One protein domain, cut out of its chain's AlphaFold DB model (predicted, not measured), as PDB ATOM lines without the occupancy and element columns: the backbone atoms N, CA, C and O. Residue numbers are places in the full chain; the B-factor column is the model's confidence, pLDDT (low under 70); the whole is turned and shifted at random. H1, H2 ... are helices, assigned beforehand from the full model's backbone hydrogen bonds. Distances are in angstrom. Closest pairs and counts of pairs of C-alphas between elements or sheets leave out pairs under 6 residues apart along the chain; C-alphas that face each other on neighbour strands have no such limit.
ATOM      1  N   ARG A   2     255.118  28.886 -84.095       79.00
ATOM      2  CA  ARG A   2     253.808  28.229 -83.944       79.00
ATOM      3  C   ARG A   2     252.900  29.118 -83.082       79.00
ATOM      4  O   ARG A   2     253.391  29.789 -82.179       79.00
ATOM      5  N   LEU A   3     251.587  29.143 -83.333       79.25
ATOM      6  CA  LEU A   3     250.648  29.989 -82.573       79.25
ATOM      7  C   LEU A   3     250.736  29.734 -81.053       79.25
ATOM      8  O   LEU A   3     250.734  30.682 -80.277       79.25
ATOM      9  N   GLN A   4     250.957  28.482 -80.637       82.69
ATOM     10  CA  GLN A   4     251.225  28.114 -79.236       82.69
ATOM     11  C   GLN A   4     252.426  28.855 -78.627       82.69
ATOM     12  O   GLN A   4     252.339  29.336 -77.502       82.69
ATOM     13  N   GLU A   5     253.533  28.995 -79.364       86.00
ATOM     14  CA  GLU A   5     254.733  29.713 -78.898       86.00
ATOM     15  C   GLU A   5     254.443  31.205 -78.694       86.00
ATOM     16  O   GLU A   5     255.011  31.825 -77.801       86.00
ATOM     17  N   ARG A   6     253.517  31.773 -79.481       86.25
ATOM     18  CA  ARG A   6     253.061  33.163 -79.316       86.25
ATOM     19  C   ARG A   6     252.142  33.339 -78.111       86.25
ATOM     20  O   ARG A   6     252.217  34.357 -77.434       86.25
ATOM     21  N   LEU A   7     251.259  32.370 -77.873       89.50
ATOM     22  CA  LEU A   7     250.272  32.423 -76.794       89.50
ATOM     23  C   LEU A   7     250.880  32.103 -75.427       89.50
ATOM     24  O   LEU A   7     250.402  32.620 -74.421       89.50
ATOM     25  N   ARG A   8     251.936  31.280 -75.380       91.88
ATOM     26  CA  ARG A   8     252.552  30.816 -74.131       91.88
ATOM     27  C   ARG A   8     252.875  31.953 -73.148       91.88
ATOM     28  O   ARG A   8     252.366  31.877 -72.033       91.88
ATOM     29  N   PRO A   9     253.598  33.028 -73.522       93.62
ATOM     30  CA  PRO A   9     253.910  34.103 -72.577       93.62
ATOM     31  C   PRO A   9     252.661  34.812 -72.033       93.62
ATOM     32  O   PRO A   9     252.613  35.173 -70.861       93.62
ATOM     33  N   VAL A  10     251.624  34.974 -72.866       92.62
ATOM     34  CA  VAL A  10     250.350  35.600 -72.472       92.62
ATOM     35  C   VAL A  10     249.606  34.728 -71.460       92.62
ATOM     36  O   VAL A  10     249.077  35.232 -70.471       92.62
ATOM     37  N   LEU A  11     249.574  33.416 -71.694       94.31
ATOM     38  CA  LEU A  11     248.914  32.458 -70.811       94.31
ATOM     39  C   LEU A  11     249.681  32.253 -69.495       94.31
ATOM     40  O   LEU A  11     249.064  32.076 -68.447       94.31
ATOM     41  N   GLU A  12     251.011  32.314 -69.518       95.38
ATOM     42  CA  GLU A  12     251.846  32.261 -68.312       95.38
ATOM     43  C   GLU A  12     251.651  33.496 -67.431       95.38
ATOM     44  O   GLU A  12     251.391  33.360 -66.231       95.38
ATOM     45  N   ASP A  13     251.681  34.690 -68.027       95.62
ATOM     46  CA  ASP A  13     251.362  35.944 -67.337       95.62
ATOM     47  C   ASP A  13     249.939  35.925 -66.754       95.62
ATOM     48  O   ASP A  13     249.716  36.300 -65.596       95.62
ATOM     49  N   PHE A  14     248.977  35.403 -67.518       95.69
ATOM     50  CA  PHE A  14     247.613  35.206 -67.048       95.69
ATOM     51  C   PHE A  14     247.539  34.310 -65.809       95.69
ATOM     52  O   PHE A  14     246.848  34.660 -64.855       95.69
ATOM     53  N   VAL A  15     248.256  33.184 -65.781       96.12
ATOM     54  CA  VAL A  15     248.247  32.271 -64.625       96.12
ATOM     55  C   VAL A  15     248.808  32.948 -63.375       96.12
ATOM     56  O   VAL A  15     248.273  32.754 -62.281       96.12
ATOM     57  N   VAL A  16     249.863  33.754 -63.514       97.06
ATOM     58  CA  VAL A  16     250.422  34.530 -62.393       97.06
ATOM     59  C   VAL A  16     249.382  35.512 -61.854       97.06
ATOM     60  O   VAL A  16     249.166  35.584 -60.640       97.06
ATOM     61  N   PHE A  17     248.699  36.226 -62.751       97.06
ATOM     62  CA  PHE A  17     247.603  37.114 -62.384       97.06
ATOM     63  C   PHE A  17     246.463  36.359 -61.684       97.06
ATOM     64  O   PHE A  17     246.083  36.736 -60.574       97.06
ATOM     65  N   ALA A  18     245.970  35.275 -62.286       96.88
ATOM     66  CA  ALA A  18     244.852  34.483 -61.782       96.88
ATOM     67  C   ALA A  18     245.120  33.988 -60.357       96.88
ATOM     68  O   ALA A  18     244.323  34.251 -59.466       96.88
ATOM     69  N   LYS A  19     246.302  33.416 -60.095       96.44
ATOM     70  CA  LYS A  19     246.693  32.955 -58.751       96.44
ATOM     71  C   LYS A  19     246.705  34.071 -57.705       96.44
ATOM     72  O   LYS A  19     246.299  33.854 -56.561       96.44
ATOM     73  N   LYS A  20     247.188  35.265 -58.069       96.75
ATOM     74  CA  LYS A  20     247.203  36.426 -57.162       96.75
ATOM     75  C   LYS A  20     245.781  36.865 -56.821       96.75
ATOM     76  O   LYS A  20     245.495  37.167 -55.663       96.75
ATOM     77  N   VAL A  21     244.916  36.914 -57.830       96.81
ATOM     78  CA  VAL A  21     243.520  37.311 -57.668       96.81
ATOM     79  C   VAL A  21     242.747  36.251 -56.885       96.81
ATOM     80  O   VAL A  21     242.095  36.606 -55.910       96.81
ATOM     81  N   ASP A  22     242.911  34.967 -57.194       96.50
ATOM     82  CA  ASP A  22     242.297  33.859 -56.455       96.50
ATOM     83  C   ASP A  22     242.565  33.973 -54.962       96.50
ATOM     84  O   ASP A  22     241.629  34.002 -54.170       96.50
ATOM     85  N   LYS A  23     243.834  34.139 -54.572       95.12
ATOM     86  CA  LYS A  23     244.207  34.287 -53.161       95.12
ATOM     87  C   LYS A  23     243.475  35.449 -52.480       95.12
ATOM     88  O   LYS A  23     243.075  35.315 -51.326       95.12
ATOM     89  N   ARG A  24     243.312  36.585 -53.168       95.75
ATOM     90  CA  ARG A  24     242.568  37.741 -52.641       95.75
ATOM     91  C   ARG A  24     241.095  37.388 -52.462       95.75
ATOM     92  O   ARG A  24     240.551  37.608 -51.385       95.75
ATOM     93  N   PHE A  25     240.462  36.843 -53.495       97.00
ATOM     94  CA  PHE A  25     239.015  36.663 -53.509       97.00
ATOM     95  C   PHE A  25     238.538  35.478 -52.672       97.00
ATOM     96  O   PHE A  25     237.523  35.590 -51.994       97.00
ATOM     97  N   LEU A  26     239.306  34.393 -52.602       95.19
ATOM     98  CA  LEU A  26     238.999  33.255 -51.731       95.19
ATOM     99  C   LEU A  26     238.910  33.656 -50.249       95.19
ATOM    100  O   LEU A  26     238.126  33.072 -49.510       95.19
ATOM    101  N   SER A  27     239.618  34.709 -49.826       93.94
ATOM    102  CA  SER A  27     239.510  35.222 -48.454       93.94
ATOM    103  C   SER A  27     238.133  35.813 -48.112       93.94
ATOM    104  O   SER A  27     237.771  35.862 -46.937       93.94
ATOM    105  N   PHE A  28     237.356  36.254 -49.110       94.94
ATOM    106  CA  PHE A  28     235.972  36.687 -48.896       94.94
ATOM    107  C   PHE A  28     235.039  35.493 -48.709       94.94
ATOM    108  O   PHE A  28     234.134  35.575 -47.892       94.94
ATOM    109  N   ILE A  29     235.296  34.377 -49.400       93.62
ATOM    110  CA  ILE A  29     234.550  33.125 -49.215       93.62
ATOM    111  C   ILE A  29     234.771  32.577 -47.805       93.62
ATOM    112  O   ILE A  29     233.813  32.243 -47.122       93.62
ATOM    113  N   GLU A  30     236.022  32.534 -47.337       89.50
ATOM    114  CA  GLU A  30     236.350  32.046 -45.985       89.50
ATOM    115  C   GLU A  30     235.669  32.853 -44.870       89.50
ATOM    116  O   GLU A  30     235.430  32.325 -43.788       89.50
ATOM    117  N   LYS A  31     235.373  34.131 -45.127       90.69
ATOM    118  CA  LYS A  31     234.674  35.035 -44.201       90.69
ATOM    119  C   LYS A  31     233.177  35.151 -44.487       90.69
ATOM    120  O   LYS A  31     232.511  35.931 -43.817       90.69
ATOM    121  N   GLU A  32     232.689  34.445 -45.504       91.56
ATOM    122  CA  GLU A  32     231.317  34.529 -46.014       91.56
ATOM    123  C   GLU A  32     230.887  35.968 -46.396       91.56
ATOM    124  O   GLU A  32     229.706  36.299 -46.435       91.56
ATOM    125  N   ASP A  33     231.842  36.847 -46.729       94.12
ATOM    126  CA  ASP A  33     231.607  38.262 -47.066       94.12
ATOM    127  C   ASP A  33     231.415  38.443 -48.583       94.12
ATOM    128  O   ASP A  33     232.164  39.144 -49.275       94.12
ATOM    129  N   LEU A  34     230.407  37.748 -49.124       93.81
ATOM    130  CA  LEU A  34     230.160  37.689 -50.568       93.81
ATOM    131  C   LEU A  34     229.869  39.073 -51.158       93.81
ATOM    132  O   LEU A  34     230.388  39.416 -52.219       93.81
ATOM    133  N   TYR A  35     229.105  39.911 -50.448       93.69
ATOM    134  CA  TYR A  35     228.791  41.276 -50.881       93.69
ATOM    135  C   TYR A  35     230.043  42.128 -51.079       93.69
ATOM    136  O   TYR A  35     230.130  42.883 -52.053       93.69
ATOM    137  N   ARG A  36     231.018  42.027 -50.169       96.00
ATOM    138  CA  ARG A  36     232.297  42.709 -50.346       96.00
ATOM    139  C   ARG A  36     233.082  42.117 -51.508       96.00
ATOM    140  O   ARG A  36     233.587  42.894 -52.313       96.00
ATOM    141  N   GLY A  37     233.107  40.791 -51.648       95.81
ATOM    142  CA  GLY A  37     233.693  40.123 -52.813       95.81
ATOM    143  C   GLY A  37     233.154  40.672 -54.140       95.81
ATOM    144  O   GLY A  37     233.935  41.052 -55.010       95.81
ATOM    145  N   ILE A  38     231.834  40.838 -54.270       95.06
ATOM    146  CA  ILE A  38     231.200  41.419 -55.469       95.06
ATOM    147  C   ILE A  38     231.667  42.862 -55.708       95.06
ATOM    148  O   ILE A  38     232.015  43.213 -56.838       95.06
ATOM    149  N   ARG A  39     231.673  43.714 -54.672       96.38
ATOM    150  CA  ARG A  39     232.112  45.118 -54.806       96.38
ATOM    151  C   ARG A  39     233.571  45.213 -55.254       96.38
ATOM    152  O   ARG A  39     233.867  45.908 -56.221       96.38
ATOM    153  N   GLU A  40     234.450  44.455 -54.613       97.12
ATOM    154  CA  GLU A  40     235.890  44.451 -54.893       97.12
ATOM    155  C   GLU A  40     236.193  43.880 -56.288       97.12
ATOM    156  O   GLU A  40     237.111  44.342 -56.965       97.12
ATOM    157  N   ALA A  41     235.404  42.906 -56.760       95.75
ATOM    158  CA  ALA A  41     235.508  42.400 -58.128       95.75
ATOM    159  C   ALA A  41     235.120  43.479 -59.148       95.75
ATOM    160  O   ALA A  41     235.842  43.676 -60.123       95.75
ATOM    161  N   LYS A  42     234.035  44.229 -58.897       94.94
ATOM    162  CA  LYS A  42     233.603  45.350 -59.755       94.94
ATOM    163  C   LYS A  42     234.648  46.464 -59.827       94.94
ATOM    164  O   LYS A  42     234.852  47.037 -60.894       94.94
ATOM    165  N   GLU A  43     235.303  46.780 -58.715       96.56
ATOM    166  CA  GLU A  43     236.393  47.762 -58.682       96.56
ATOM    167  C   GLU A  43     237.612  47.262 -59.461       96.56
ATOM    168  O   GLU A  43     238.092  47.949 -60.364       96.56
ATOM    169  N   LEU A  44     238.048  46.025 -59.204       96.06
ATOM    170  CA  LEU A  44     239.185  45.433 -59.905       96.06
ATOM    171  C   LEU A  44     238.947  45.327 -61.420       96.06
ATOM    172  O   LEU A  44     239.879  45.514 -62.200       96.06
ATOM    173  N   GLU A  45     237.714  45.061 -61.853       92.88
ATOM    174  CA  GLU A  45     237.339  44.994 -63.270       92.88
ATOM    175  C   GLU A  45     237.581  46.334 -63.992       92.88
ATOM    176  O   GLU A  45     237.997  46.341 -65.152       92.88
ATOM    177  N   ARG A  46     237.391  47.465 -63.292       92.62
ATOM    178  CA  ARG A  46     237.637  48.824 -63.812       92.62
ATOM    179  C   ARG A  46     239.124  49.167 -63.882       92.62
ATOM    180  O   ARG A  46     239.542  49.900 -64.775       92.62
ATOM    181  N   GLU A  47     239.916  48.654 -62.945       94.19
ATOM    182  CA  GLU A  47     241.349  48.946 -62.841       94.19
ATOM    183  C   GLU A  47     242.206  48.070 -63.759       94.19
ATOM    184  O   GLU A  47     243.243  48.512 -64.275       94.19
ATOM    185  N   VAL A  48     241.814  46.805 -63.946       93.94
ATOM    186  CA  VAL A  48     242.675  45.834 -64.612       93.94
ATOM    187  C   VAL A  48     242.786  46.126 -66.107       93.94
ATOM    188  O   VAL A  48     241.809  46.317 -66.837       93.94
ATOM    189  N   ARG A  49     244.027  46.121 -66.593       90.25
ATOM    190  CA  ARG A  49     244.334  46.252 -68.017       90.25
ATOM    191  C   ARG A  49     244.524  44.877 -68.644       90.25
ATOM    192  O   ARG A  49     245.095  43.979 -68.030       90.25
ATOM    193  N   GLY A  50     244.098  44.756 -69.897       87.94
ATOM    194  CA  GLY A  50     244.238  43.542 -70.695       87.94
ATOM    195  C   GLY A  50     242.947  42.711 -70.745       87.94
ATOM    196  O   GLY A  50     242.302  42.505 -69.716       87.94
ATOM    197  N   PRO A  51     242.555  42.225 -71.934       86.75
ATOM    198  CA  PRO A  51     241.271  41.558 -72.140       86.75
ATOM    199  C   PRO A  51     241.099  40.289 -71.296       86.75
ATOM    200  O   PRO A  51     240.106  40.151 -70.591       86.75
ATOM    201  N   LEU A  52     242.098  39.405 -71.298       90.88
ATOM    202  CA  LEU A  52     242.023  38.113 -70.610       90.88
ATOM    203  C   LEU A  52     241.911  38.261 -69.081       90.88
ATOM    204  O   LEU A  52     241.211  37.500 -68.418       90.88
ATOM    205  N   ARG A  53     242.558  39.287 -68.515       94.94
ATOM    206  CA  ARG A  53     242.459  39.606 -67.085       94.94
ATOM    207  C   ARG A  53     241.074  40.145 -66.725       94.94
ATOM    208  O   ARG A  53     240.522  39.727 -65.714       94.94
ATOM    209  N   ARG A  54     240.489  41.012 -67.565       92.50
ATOM    210  CA  ARG A  54     239.110  41.504 -67.379       92.50
ATOM    211  C   ARG A  54     238.088  40.373 -67.405       92.50
ATOM    212  O   ARG A  54     237.250  40.315 -66.515       92.50
ATOM    213  N   VAL A  55     238.216  39.440 -68.350       90.19
ATOM    214  CA  VAL A  55     237.380  38.227 -68.405       90.19
ATOM    215  C   VAL A  55     237.432  37.462 -67.094       90.19
ATOM    216  O   VAL A  55     236.401  37.101 -66.543       90.19
ATOM    217  N   TYR A  56     238.628  37.238 -66.558       95.31
ATOM    218  CA  TYR A  56     238.773  36.507 -65.306       95.31
ATOM    219  C   TYR A  56     238.064  37.189 -64.137       95.31
ATOM    220  O   TYR A  56     237.362  36.537 -63.371       95.31
ATOM    221  N   VAL A  57     238.203  38.513 -64.027       95.62
ATOM    222  CA  VAL A  57     237.557  39.295 -62.963       95.62
ATOM    223  C   VAL A  57     236.034  39.330 -63.134       95.62
ATOM    224  O   VAL A  57     235.320  39.177 -62.143       95.62
ATOM    225  N   LYS A  58     235.532  39.417 -64.374       92.25
ATOM    226  CA  LYS A  58     234.106  39.232 -64.693       92.25
ATOM    227  C   LYS A  58     233.593  37.894 -64.148       92.25
ATOM    228  O   LYS A  58     232.546  37.862 -63.506       92.25
ATOM    229  N   TRP A  59     234.329  36.800 -64.361       92.75
ATOM    230  CA  TRP A  59     233.914  35.466 -63.907       92.75
ATOM    231  C   TRP A  59     234.030  35.257 -62.399       92.75
ATOM    232  O   TRP A  59     233.206  34.551 -61.822       92.75
ATOM    233  N   ILE A  60     234.971  35.931 -61.737       94.94
ATOM    234  CA  ILE A  60     234.982  36.020 -60.273       94.94
ATOM    235  C   ILE A  60     233.694  36.679 -59.790       94.94
ATOM    236  O   ILE A  60     232.978  36.088 -58.987       94.94
ATOM    237  N   ARG A  61     233.364  37.866 -60.310       93.50
ATOM    238  CA  ARG A  61     232.151  38.594 -59.925       93.50
ATOM    239  C   ARG A  61     230.898  37.735 -60.099       93.50
ATOM    240  O   ARG A  61     230.148  37.598 -59.139       93.50
ATOM    241  N   LYS A  62     230.723  37.120 -61.274       89.69
ATOM    242  CA  LYS A  62     229.593  36.219 -61.551       89.69
ATOM    243  C   LYS A  62     229.550  35.021 -60.600       89.69
ATOM    244  O   LYS A  62     228.480  34.648 -60.146       89.69
ATOM    245  N   SER A  63     230.704  34.455 -60.238       91.88
ATOM    246  CA  SER A  63     230.758  33.368 -59.249       91.88
ATOM    247  C   SER A  63     230.274  33.830 -57.872       91.88
ATOM    248  O   SER A  63     229.536  33.112 -57.214       91.88
ATOM    249  N   PHE A  64     230.656  35.030 -57.425       93.25
ATOM    250  CA  PHE A  64     230.159  35.580 -56.161       93.25
ATOM    251  C   PHE A  64     228.667  35.918 -56.201       93.25
ATOM    252  O   PHE A  64     227.984  35.727 -55.201       93.25
ATOM    253  N   GLU A  65     228.182  36.440 -57.328       89.56
ATOM    254  CA  GLU A  65     226.757  36.701 -57.545       89.56
ATOM    255  C   GLU A  65     225.963  35.389 -57.465       89.56
ATOM    256  O   GLU A  65     225.028  35.326 -56.678       89.56
ATOM    257  N   PHE A  66     226.425  34.316 -58.120       88.50
ATOM    258  CA  PHE A  66     225.837  32.975 -58.001       88.50
ATOM    259  C   PHE A  66     225.821  32.452 -56.560       88.50
ATOM    260  O   PHE A  66     224.791  32.001 -56.070       88.50
ATOM    261  N   LEU A  67     226.949  32.536 -55.850       90.94
ATOM    262  CA  LEU A  67     227.026  32.056 -54.466       90.94
ATOM    263  C   LEU A  67     226.142  32.866 -53.505       90.94
ATOM    264  O   LEU A  67     225.765  32.348 -52.457       90.94
ATOM    265  N   ARG A  68     225.846  34.129 -53.835       88.69
ATOM    266  CA  ARG A  68     224.981  35.011 -53.044       88.69
ATOM    267  C   ARG A  68     223.503  34.794 -53.368       88.69
ATOM    268  O   ARG A  68     222.704  34.690 -52.445       88.69
ATOM    269  N   ASP A  69     223.148  34.789 -54.649       80.38
ATOM    270  CA  ASP A  69     221.765  34.829 -55.131       80.38
ATOM    271  C   ASP A  69     221.290  33.449 -55.580       80.38
ATOM    272  O   ASP A  69     220.916  33.239 -56.737       80.38
ATOM    273  N   ARG A  70     221.304  32.520 -54.626       67.44
ATOM    274  CA  ARG A  70     220.870  31.130 -54.782       67.44
ATOM    275  C   ARG A  70     219.570  31.004 -55.591       67.44
ATOM    276  O   ARG A  70     219.559  30.337 -56.615       67.44
ATOM    277  N   ASP A  71     218.515  31.720 -55.200       58.31
ATOM    278  CA  ASP A  71     217.173  31.553 -55.782       58.31
ATOM    279  C   ASP A  71     217.020  32.251 -57.149       58.31
ATOM    280  O   ASP A  71     216.384  31.734 -58.058       58.31
ATOM    281  N   ILE A  72     217.653  33.411 -57.351       51.72
ATOM    282  CA  ILE A  72     217.531  34.207 -58.588       51.72
ATOM    283  C   ILE A  72     218.270  33.523 -59.739       51.72
ATOM    284  O   ILE A  72     217.740  33.448 -60.841       51.72
ATOM    285  N   GLU A  73     219.471  32.999 -59.501       50.72
ATOM    286  CA  GLU A  73     220.222  32.309 -60.551       50.72
ATOM    287  C   GLU A  73     219.628  30.923 -60.850       50.72
ATOM    288  O   GLU A  73     219.705  30.481 -61.994       50.72
ATOM    289  N   LEU A  74     219.010  30.245 -59.869       53.19
ATOM    290  CA  LEU A  74     218.316  28.958 -60.045       53.19
ATOM    291  C   LEU A  74     216.918  29.087 -60.684       53.19
ATOM    292  O   LEU A  74     216.570  28.240 -61.505       53.19
ATOM    293  N   GLU A  75     216.152  30.145 -60.397       51.41
ATOM    294  CA  GLU A  75     214.763  30.300 -60.866       51.41
ATOM    295  C   GLU A  75     214.586  31.246 -62.070       51.41
ATOM    296  O   GLU A  75     213.620  31.098 -62.830       51.41
ATOM    297  N   LEU A  76     215.490  32.207 -62.313       47.62
ATOM    298  CA  LEU A  76     215.373  33.104 -63.467       47.62
ATOM    299  C   LEU A  76     216.088  32.535 -64.693       47.62
ATOM    300  O   LEU A  76     217.281  32.243 -64.691       47.62
ATOM    301  N   LYS A  77     215.338  32.471 -65.801       49.06
ATOM    302  CA  LYS A  77     215.777  32.088 -67.156       49.06
ATOM    303  C   LYS A  77     216.782  33.063 -67.798       49.06
ATOM    304  O   LYS A  77     216.715  33.323 -68.996       49.06
ATOM    305  N   GLY A  78     217.706  33.631 -67.038       43.78
ATOM    306  CA  GLY A  78     218.702  34.535 -67.582       43.78
ATOM    307  C   GLY A  78     219.816  34.809 -66.593       43.78
ATOM    308  O   GLY A  78     219.680  35.694 -65.760       43.78
ATOM    309  N   VAL A  79     220.952  34.133 -66.769       44.56
ATOM    310  CA  VAL A  79     222.193  34.734 -67.305       44.56
ATOM    311  C   VAL A  79     223.336  33.722 -67.138       44.56
ATOM    312  O   VAL A  79     224.257  33.892 -66.351       44.56
ATOM    313  N   PHE A  80     223.338  32.681 -67.973       54.06
ATOM    314  CA  PHE A  80     224.559  31.932 -68.305       54.06
ATOM    315  C   PHE A  80     224.539  31.437 -69.763       54.06
ATOM    316  O   PHE A  80     225.061  30.375 -70.076       54.06
ATOM    317  N   ASP A  81     224.012  32.253 -70.688       56.22
ATOM    318  CA  ASP A  81     224.245  32.062 -72.136       56.22
ATOM    319  C   ASP A  81     225.734  32.222 -72.500       56.22
ATOM    320  O   ASP A  81     226.183  31.877 -73.588       56.22
ATOM    321  N   GLU A  82     226.522  32.772 -71.579       69.69
ATOM    322  CA  GLU A  82     227.954  32.970 -71.718       69.69
ATOM    323  C   GLU A  82     228.713  31.838 -71.021       69.69
ATOM    324  O   GLU A  82     228.405  31.476 -69.886       69.69
ATOM    325  N   ASN A  83     229.779  31.343 -71.650       79.75
ATOM    326  CA  ASN A  83     230.676  30.360 -71.050       79.75
ATOM    327  C   ASN A  83     232.095  30.950 -70.944       79.75
ATOM    328  O   ASN A  83     232.619  31.452 -71.948       79.75
ATOM    329  N   PRO A  84     232.766  30.857 -69.779       85.38
ATOM    330  CA  PRO A  84     234.117  31.390 -69.597       85.38
ATOM    331  C   PRO A  84     235.151  30.805 -70.561       85.38
ATOM    332  O   PRO A  84     236.167  31.444 -70.837       85.38
ATOM    333  N   TRP A  85     234.919  29.598 -71.080       85.81
ATOM    334  CA  TRP A  85     235.753  29.002 -72.115       85.81
ATOM    335  C   TRP A  85     235.702  29.802 -73.418       85.81
ATOM    336  O   TRP A  85     236.753  30.146 -73.960       85.81
ATOM    337  N   TYR A  86     234.503  30.152 -73.892       81.69
ATOM    338  CA  TYR A  86     234.348  30.906 -75.136       81.69
ATOM    339  C   TYR A  86     234.894  32.329 -75.012       81.69
ATOM    340  O   TYR A  86     235.587  32.771 -75.925       81.69
ATOM    341  N   ASP A  87     234.703  32.995 -73.868       85.06
ATOM    342  CA  ASP A  87     235.303  34.312 -73.615       85.06
ATOM    343  C   ASP A  87     236.838  34.256 -73.746       85.06
ATOM    344  O   ASP A  87     237.445  35.057 -74.459       85.06
ATOM    345  N   VAL A  88     237.492  33.279 -73.104       87.88
ATOM    346  CA  VAL A  88     238.951  33.099 -73.205       87.88
ATOM    347  C   VAL A  88     239.382  32.901 -74.660       87.88
ATOM    348  O   VAL A  88     240.309  33.569 -75.121       87.88
ATOM    349  N   LEU A  89     238.729  31.993 -75.389       84.56
ATOM    350  CA  LEU A  89     239.092  31.684 -76.773       84.56
ATOM    351  C   LEU A  89     238.902  32.879 -77.710       84.56
ATOM    352  O   LEU A  89     239.751  33.113 -78.580       84.56
ATOM    353  N   HIS A  90     237.825  33.638 -77.503       81.69
ATOM    354  CA  HIS A  90     237.538  34.868 -78.223       81.69
ATOM    355  C   HIS A  90     238.689  35.867 -78.068       81.69
ATOM    356  O   HIS A  90     239.272  36.322 -79.052       81.69
ATOM    357  N   TYR A  91     239.094  36.152 -76.828       83.56
ATOM    358  CA  TYR A  91     240.133  37.148 -76.558       83.56
ATOM    359  C   TYR A  91     241.546  36.714 -76.935       83.56
ATOM    360  O   TYR A  91     242.395  37.570 -77.192       83.56
ATOM    361  N   LEU A  92     241.815  35.411 -76.994       83.75
ATOM    362  CA  LEU A  92     243.070  34.895 -77.540       83.75
ATOM    363  C   LEU A  92     243.105  34.952 -79.079       83.75
ATOM    364  O   LEU A  92     244.143  34.651 -79.669       83.75
ATOM    365  N   GLY A  93     241.997  35.324 -79.737       76.56
ATOM    366  CA  GLY A  93     241.880  35.348 -81.197       76.56
ATOM    367  C   GLY A  93     241.926  33.951 -81.823       76.56
ATOM    368  O   GLY A  93     242.301  33.804 -82.986       76.56
ATOM    369  N   VAL A  94     241.606  32.917 -81.036       74.38
ATOM    370  CA  VAL A  94     241.687  31.502 -81.442       74.38
ATOM    371  C   VAL A  94     240.344  30.993 -81.967       74.38
ATOM    372  O   VAL A  94     240.293  30.029 -82.726       74.38
ATOM    373  N   GLN A  95     239.254  31.674 -81.624       66.38
ATOM    374  CA  GLN A  95     237.934  31.432 -82.186       66.38
ATOM    375  C   GLN A  95     237.871  32.006 -83.613       66.38
ATOM    376  O   GLN A  95     237.847  33.223 -83.803       66.38
ATOM    377  N   ARG A  96     237.866  31.142 -84.637       51.41
ATOM    378  CA  ARG A  96     237.649  31.560 -86.033       51.41
ATOM    379  C   ARG A  96     236.175  31.394 -86.374       51.41
ATOM    380  O   ARG A  96     235.631  30.304 -86.228       51.41
ATOM    381  N   ILE A  97     235.522  32.436 -86.885       44.66
ATOM    382  CA  ILE A  97     234.190  32.289 -87.484       44.66
ATOM    383  C   ILE A  97     234.371  31.532 -88.809       44.66
ATOM    384  O   ILE A  97     234.715  32.127 -89.827       44.66
ATOM    385  N   TYR A  98     234.206  30.209 -88.796       39.91
ATOM    386  CA  TYR A  98     234.146  29.398 -90.012       39.91
ATOM    387  C   TYR A  98     232.681  29.251 -90.416       39.91
ATOM    388  O   TYR A  98     231.927  28.532 -89.767       39.91
ATOM    389  N   VAL A  99     232.277  29.926 -91.490       40.88
ATOM    390  CA  VAL A  99     230.959  29.727 -92.101       40.88
ATOM    391  C   VAL A  99     231.128  28.743 -93.254       40.88
ATOM    392  O   VAL A  99     231.359  29.133 -94.393       40.88
ATOM    393  N   SER A 100     231.070  27.446 -92.954       39.91
ATOM    394  CA  SER A 100     230.738  26.449 -93.976       39.91
ATOM    395  C   SER A 100     229.224  26.542 -94.211       39.91
ATOM    396  O   SER A 100     228.477  26.440 -93.234       39.91
ATOM    397  N   PRO A 101     228.746  26.737 -95.455       46.56
ATOM    398  CA  PRO A 101     227.312  26.804 -95.755       46.56
ATOM    399  C   PRO A 101     226.531  25.543 -95.341       46.56
ATOM    400  O   PRO A 101     225.325  25.609 -95.141       46.56
ATOM    401  N   GLU A 102     227.222  24.413 -95.182       49.00
ATOM    402  CA  GLU A 102     226.640  23.078 -94.992       49.00
ATOM    403  C   GLU A 102     226.523  22.659 -93.514       49.00
ATOM    404  O   GLU A 102     225.811  21.710 -93.201       49.00
ATOM    405  N   LYS A 103     227.191  23.352 -92.579       45.78
ATOM    406  CA  LYS A 103     227.187  23.013 -91.137       45.78
ATOM    407  C   LYS A 103     226.418  24.035 -90.318       45.78
ATOM    408  O   LYS A 103     226.974  24.781 -89.510       45.78
ATOM    409  N   LEU A 104     225.122  24.084 -90.577       49.06
ATOM    410  CA  LEU A 104     224.258  25.168 -90.153       49.06
ATOM    411  C   LEU A 104     223.289  24.701 -89.064       49.06
ATOM    412  O   LEU A 104     222.130  24.463 -89.349       49.06
ATOM    413  N   GLU A 105     223.805  24.568 -87.839       50.25
ATOM    414  CA  GLU A 105     223.150  24.847 -86.545       50.25
ATOM    415  C   GLU A 105     224.173  24.609 -85.406       50.25
ATOM    416  O   GLU A 105     225.126  23.852 -85.575       50.25
ATOM    417  N   LEU A 106     224.072  25.358 -84.296       43.78
ATOM    418  CA  LEU A 106     225.071  25.543 -83.207       43.78
ATOM    419  C   LEU A 106     226.408  26.233 -83.576       43.78
ATOM    420  O   LEU A 106     226.846  27.129 -82.853       43.78
ATOM    421  N   GLY A 107     227.031  25.923 -84.718       39.19
ATOM    422  CA  GLY A 107     228.337  26.497 -85.114       39.19
ATOM    423  C   GLY A 107     228.348  28.016 -85.377       39.19
ATOM    424  O   GLY A 107     229.400  28.655 -85.328       39.19
ATOM    425  N   LYS A 108     227.177  28.621 -85.617       43.00
ATOM    426  CA  LYS A 108     227.024  30.060 -85.910       43.00
ATOM    427  C   LYS A 108     227.200  30.978 -84.697       43.00
ATOM    428  O   LYS A 108     227.583  32.126 -84.888       43.00
ATOM    429  N   LEU A 109     226.931  30.496 -83.482       46.19
ATOM    430  CA  LEU A 109     227.009  31.316 -82.264       46.19
ATOM    431  C   LEU A 109     228.450  31.477 -81.762       46.19
ATOM    432  O   LEU A 109     228.797  32.526 -81.230       46.19
ATOM    433  N   TYR A 110     229.299  30.465 -81.972       48.53
ATOM    434  CA  TYR A 110     230.599  30.374 -81.299       48.53
ATOM    435  C   TYR A 110     231.792  30.058 -82.224       48.53
ATOM    436  O   TYR A 110     232.907  29.910 -81.733       48.53
ATOM    437  N   GLY A 111     231.631  29.985 -83.550       53.59
ATOM    438  CA  GLY A 111     232.749  29.712 -84.469       53.59
ATOM    439  C   GLY A 111     233.408  28.332 -84.279       53.59
ATOM    440  O   GLY A 111     232.996  27.529 -83.445       53.59
ATOM    441  N   TYR A 112     234.434  28.034 -85.080       58.62
ATOM    442  CA  TYR A 112     235.204  26.790 -84.983       58.62
ATOM    443  C   TYR A 112     236.435  27.010 -84.097       58.62
ATOM    444  O   TYR A 112     237.224  27.935 -84.324       58.62
ATOM    445  N   VAL A 113     236.595  26.157 -83.086       62.94
ATOM    446  CA  VAL A 113     237.760  26.144 -82.197       62.94
ATOM    447  C   VAL A 113     238.826  25.249 -82.813       62.94
ATOM    448  O   VAL A 113     238.546  24.135 -83.246       62.94
ATOM    449  N   ASP A 114     240.067  25.726 -82.856       67.88
ATOM    450  CA  ASP A 114     241.194  24.859 -83.182       67.88
ATOM    451  C   ASP A 114     241.424  23.874 -82.024       67.88
ATOM    452  O   ASP A 114     242.075  24.192 -81.025       67.88
ATOM    453  N   GLU A 115     240.863  22.671 -82.153       68.62
ATOM    454  CA  GLU A 115     240.976  21.594 -81.162       68.62
ATOM    455  C   GLU A 115     242.438  21.227 -80.849       68.62
ATOM    456  O   GLU A 115     242.751  20.805 -79.734       68.62
ATOM    457  N   SER A 116     243.374  21.479 -81.776       71.38
ATOM    458  CA  SER A 116     244.809  21.267 -81.532       71.38
ATOM    459  C   SER A 116     245.409  22.270 -80.531       71.38
ATOM    460  O   SER A 116     246.451  22.006 -79.923       71.38
ATOM    461  N   LEU A 117     244.745  23.412 -80.319       78.12
ATOM    462  CA  LEU A 117     245.096  24.430 -79.324       78.12
ATOM    463  C   LEU A 117     244.247  24.341 -78.058       78.12
ATOM    464  O   LEU A 117     244.688  24.816 -77.010       78.12
ATOM    465  N   ALA A 118     243.062  23.732 -78.129       81.50
ATOM    466  CA  ALA A 118     242.143  23.634 -77.001       81.50
ATOM    467  C   ALA A 118     242.810  22.990 -75.773       81.50
ATOM    468  O   ALA A 118     242.756  23.551 -74.677       81.50
ATOM    469  N   GLY A 119     243.515  21.868 -75.957       85.06
ATOM    470  CA  GLY A 119     244.254  21.210 -74.873       85.06
ATOM    471  C   GLY A 119     245.331  22.108 -74.254       85.06
ATOM    472  O   GLY A 119     245.399  22.241 -73.032       85.06
ATOM    473  N   PHE A 120     246.110  22.791 -75.098       87.75
ATOM    474  CA  PHE A 120     247.160  23.719 -74.672       87.75
ATOM    475  C   PHE A 120     246.596  24.894 -73.860       87.75
ATOM    476  O   PHE A 120     247.080  25.177 -72.771       87.75
ATOM    477  N   ILE A 121     245.535  25.554 -74.334       89.75
ATOM    478  CA  ILE A 121     244.913  26.685 -73.623       89.75
ATOM    479  C   ILE A 121     244.318  26.215 -72.291       89.75
ATOM    480  O   ILE A 121     244.522  26.864 -71.260       89.75
ATOM    481  N   ARG A 122     243.627  25.066 -72.300       88.69
ATOM    482  CA  ARG A 122     243.006  24.467 -71.111       88.69
ATOM    483  C   ARG A 122     244.023  24.206 -70.000       88.69
ATOM    484  O   ARG A 122     243.707  24.435 -68.832       88.69
ATOM    485  N   GLU A 123     245.245  23.799 -70.342       90.88
ATOM    486  CA  GLU A 123     246.325  23.588 -69.369       90.88
ATOM    487  C   GLU A 123     246.633  24.850 -68.543       90.88
ATOM    488  O   GLU A 123     246.909  24.763 -67.345       90.88
ATOM    489  N   TYR A 124     246.544  26.035 -69.148       92.31
ATOM    490  CA  TYR A 124     246.795  27.297 -68.453       92.31
ATOM    491  C   TYR A 124     245.554  27.817 -67.736       92.31
ATOM    492  O   TYR A 124     245.633  28.142 -66.553       92.31
ATOM    493  N   VAL A 125     244.396  27.863 -68.402       89.50
ATOM    494  CA  VAL A 125     243.198  28.455 -67.780       89.50
ATOM    495  C   VAL A 125     242.659  27.639 -66.617       89.50
ATOM    496  O   VAL A 125     242.195  28.208 -65.633       89.50
ATOM    497  N   SER A 126     242.841  26.317 -66.653       88.62
ATOM    498  CA  SER A 126     242.445  25.432 -65.558       88.62
ATOM    499  C   SER A 126     243.254  25.633 -64.269       88.62
ATOM    500  O   SER A 126     242.880  25.056 -63.246       88.62
ATOM    501  N   LYS A 127     244.335  26.433 -64.299       91.31
ATOM    502  CA  LYS A 127     245.112  26.844 -63.116       91.31
ATOM    503  C   LYS A 127     244.467  28.014 -62.361       91.31
ATOM    504  O   LYS A 127     244.888  28.275 -61.237       91.31
ATOM    505  N   GLY A 128     243.496  28.708 -62.963       92.56
ATOM    506  CA  GLY A 128     242.671  29.708 -62.288       92.56
ATOM    507  C   GLY A 128     241.500  29.043 -61.567       92.56
ATOM    508  O   GLY A 128     240.704  28.334 -62.188       92.56
ATOM    509  N   TYR A 129     241.398  29.262 -60.261       93.12
ATOM    510  CA  TYR A 129     240.398  28.621 -59.415       93.12
ATOM    511  C   TYR A 129     238.976  29.045 -59.794       93.12
ATOM    512  O   TYR A 129     238.134  28.204 -60.112       93.12
ATOM    513  N   PHE A 130     238.722  30.357 -59.823       93.38
ATOM    514  CA  PHE A 130     237.395  30.891 -60.136       93.38
ATOM    515  C   PHE A 130     236.991  30.665 -61.592       93.38
ATOM    516  O   PHE A 130     235.804  30.577 -61.879       93.38
ATOM    517  N   TRP A 131     237.951  30.502 -62.508       92.00
ATOM    518  CA  TRP A 131     237.619  30.088 -63.873       92.00
ATOM    519  C   TRP A 131     237.012  28.685 -63.903       92.00
ATOM    520  O   TRP A 131     236.018  28.472 -64.592       92.00
ATOM    521  N   ARG A 132     237.567  27.740 -63.132       89.62
ATOM    522  CA  ARG A 132     237.015  26.381 -63.057       89.62
ATOM    523  C   ARG A 132     235.625  26.383 -62.427       89.62
ATOM    524  O   ARG A 132     234.717  25.802 -63.004       89.62
ATOM    525  N   LEU A 133     235.460  27.102 -61.316       91.31
ATOM    526  CA  LEU A 133     234.158  27.266 -60.668       91.31
ATOM    527  C   LEU A 133     233.111  27.845 -61.632       91.31
ATOM    528  O   LEU A 133     232.039  27.272 -61.788       91.31
ATOM    529  N   ALA A 134     233.440  28.938 -62.326       89.94
ATOM    530  CA  ALA A 134     232.539  29.562 -63.290       89.94
ATOM    531  C   ALA A 134     232.187  28.632 -64.463       89.94
ATOM    532  O   ALA A 134     231.059  28.659 -64.952       89.94
ATOM    533  N   LEU A 135     233.136  27.804 -64.917       87.31
ATOM    534  CA  LEU A 135     232.874  26.816 -65.960       87.31
ATOM    535  C   LEU A 135     231.898  25.738 -65.476       87.31
ATOM    536  O   LEU A 135     230.984  25.382 -66.215       87.31
ATOM    537  N   ASP A 136     232.067  25.235 -64.254       86.06
ATOM    538  CA  ASP A 136     231.175  24.217 -63.694       86.06
ATOM    539  C   ASP A 136     229.752  24.768 -63.490       86.06
ATOM    540  O   ASP A 136     228.785  24.082 -63.825       86.06
ATOM    541  N   ILE A 137     229.615  26.029 -63.059       87.06
ATOM    542  CA  ILE A 137     228.320  26.732 -62.977       87.06
ATOM    543  C   ILE A 137     227.675  26.874 -64.370       87.06
ATOM    544  O   ILE A 137     226.500  26.553 -64.543       87.06
ATOM    545  N   SER A 138     228.437  27.302 -65.383       80.94
ATOM    546  CA  SER A 138     227.940  27.431 -66.766       80.94
ATOM    547  C   SER A 138     227.474  26.090 -67.344       80.94
ATOM    548  O   SER A 138     226.431  26.017 -67.999       80.94
ATOM    549  N   ASN A 139     228.227  25.017 -67.080       78.56
ATOM    550  CA  ASN A 139     227.851  23.674 -67.507       78.56
ATOM    551  C   ASN A 139     226.529  23.263 -66.855       78.56
ATOM    552  O   ASN A 139     225.604  22.917 -67.583       78.56
ATOM    553  N   PHE A 140     226.410  23.374 -65.527       80.12
ATOM    554  CA  PHE A 140     225.169  23.098 -64.798       80.12
ATOM    555  C   PHE A 140     223.951  23.801 -65.428       80.12
ATOM    556  O   PHE A 140     222.931  23.165 -65.682       80.12
ATOM    557  N   LYS A 141     224.074  25.083 -65.789       73.75
ATOM    558  CA  LYS A 141     222.980  25.813 -66.446       73.75
ATOM    559  C   LYS A 141     222.630  25.282 -67.830       73.75
ATOM    560  O   LYS A 141     221.456  25.175 -68.172       73.75
ATOM    561  N   SER A 142     223.635  24.876 -68.600       70.31
ATOM    562  CA  SER A 142     223.403  24.204 -69.884       70.31
ATOM    563  C   SER A 142     222.611  22.900 -69.695       70.31
ATOM    564  O   SER A 142     221.713  22.610 -70.485       70.31
ATOM    565  N   PHE A 143     222.887  22.155 -68.618       68.56
ATOM    566  CA  PHE A 143     222.152  20.941 -68.246       68.56
ATOM    567  C   PHE A 143     220.676  21.221 -67.910       68.56
ATOM    568  O   PHE A 143     219.804  20.529 -68.431       68.56
ATOM    569  N   GLU A 144     220.370  22.253 -67.115       66.06
ATOM    570  CA  GLU A 144     218.980  22.603 -66.758       66.06
ATOM    571  C   GLU A 144     218.109  22.982 -67.965       66.06
ATOM    572  O   GLU A 144     216.902  22.745 -67.961       66.06
ATOM    573  N   THR A 145     218.702  23.539 -69.024       63.22
ATOM    574  CA  THR A 145     217.962  23.919 -70.242       63.22
ATOM    575  C   THR A 145     217.577  22.739 -71.146       63.22
ATOM    576  O   THR A 145     216.975  22.948 -72.199       63.22
ATOM    577  N   GLY A 146     217.871  21.498 -70.740       55.38
ATOM    578  CA  GLY A 146     217.359  20.297 -71.402       55.38
ATOM    579  C   GLY A 146     218.060  19.944 -72.715       55.38
ATOM    580  O   GLY A 146     217.448  19.327 -73.588       55.38
ATOM    581  N   VAL A 147     219.339  20.306 -72.879       53.47
ATOM    582  CA  VAL A 147     220.143  19.936 -74.062       53.47
ATOM    583  C   VAL A 147     220.536  18.452 -74.004       53.47
ATOM    584  O   VAL A 147     221.701  18.087 -73.864       53.47
ATOM    585  N   PHE A 148     219.544  17.573 -74.111       54.75
ATOM    586  CA  PHE A 148     219.712  16.124 -74.146       54.75
ATOM    587  C   PHE A 148     218.781  15.507 -75.182       54.75
ATOM    588  O   PHE A 148     217.868  14.744 -74.876       54.75
TER     589      PHE A 148
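Overview. This is residues 2 to 148 of the 259 residues of an uncharacterized protein of Thermocrinis ruber (UniProt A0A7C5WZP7). The long helix H1 and the hairpin of H2 and H3 make an up-and-down bundle, each helix running against the one before, and H8 crosses H3 on the side away from H2. H5 packs on H3 and H8, H7 packs on residues 4 to 15 of H1, and residues 101 to 106 stick out. The printed part has 147 residues with eight named helices, H1 to H8 in chain order, and no named strand: all helix. It is compact, radius of gyration of the C-alphas 16.3 A, spanning 51 by 39 by 23 A.

Along the chain. Find C-alpha 3 at (250.648, 29.989, -82.573); from there H1, residues 3 to 30, runs 39.3 A, with a kink of 32 degrees near residue 10. Next come H2, 34 to 47, 20.1 A; H3, 51 to 68, 25.9 A; H4, 70 to 75; H5, 84 to 91; H6, 107 to 110; H7, 115 to 125, 15.2 A; and H8, 129 to 144, 23.4 A, ending at C-alpha 144 (218.980, 22.603, -66.758).

Arrangement. H1 touches H3 at a shallow tilt of 30 degrees, closest C-alphas Phe 14 and Arg 53, 6.8 A. H2 touches H3 at 15 degrees, a shallow tilt, opposite ways, Ile 38 to Arg 61 being the closest C-alphas, 5.4 A. H8 touches H3 at a steep tilt of 62 degrees, closest C-alphas Ile 60 and Phe 130, 5.7 A. H4 and H6 touch no helix. Every O i to N i+4 pair is within hydrogen-bond range in H3, H4, H5 and H8, but 19 of 24 in H1, 9 of 10 in H2 and 4 of 7 in H7; H6 is too short for one.

Size, cuts and confidence. The C-alphas of Lys 31 and Glu 102, the two farthest apart, are 52.8 A apart. The printed part has no cut; the link from H5 to H6 is long. pLDDT is under 70 in residues 70 to 82, 95 to 115 and 143 to 148.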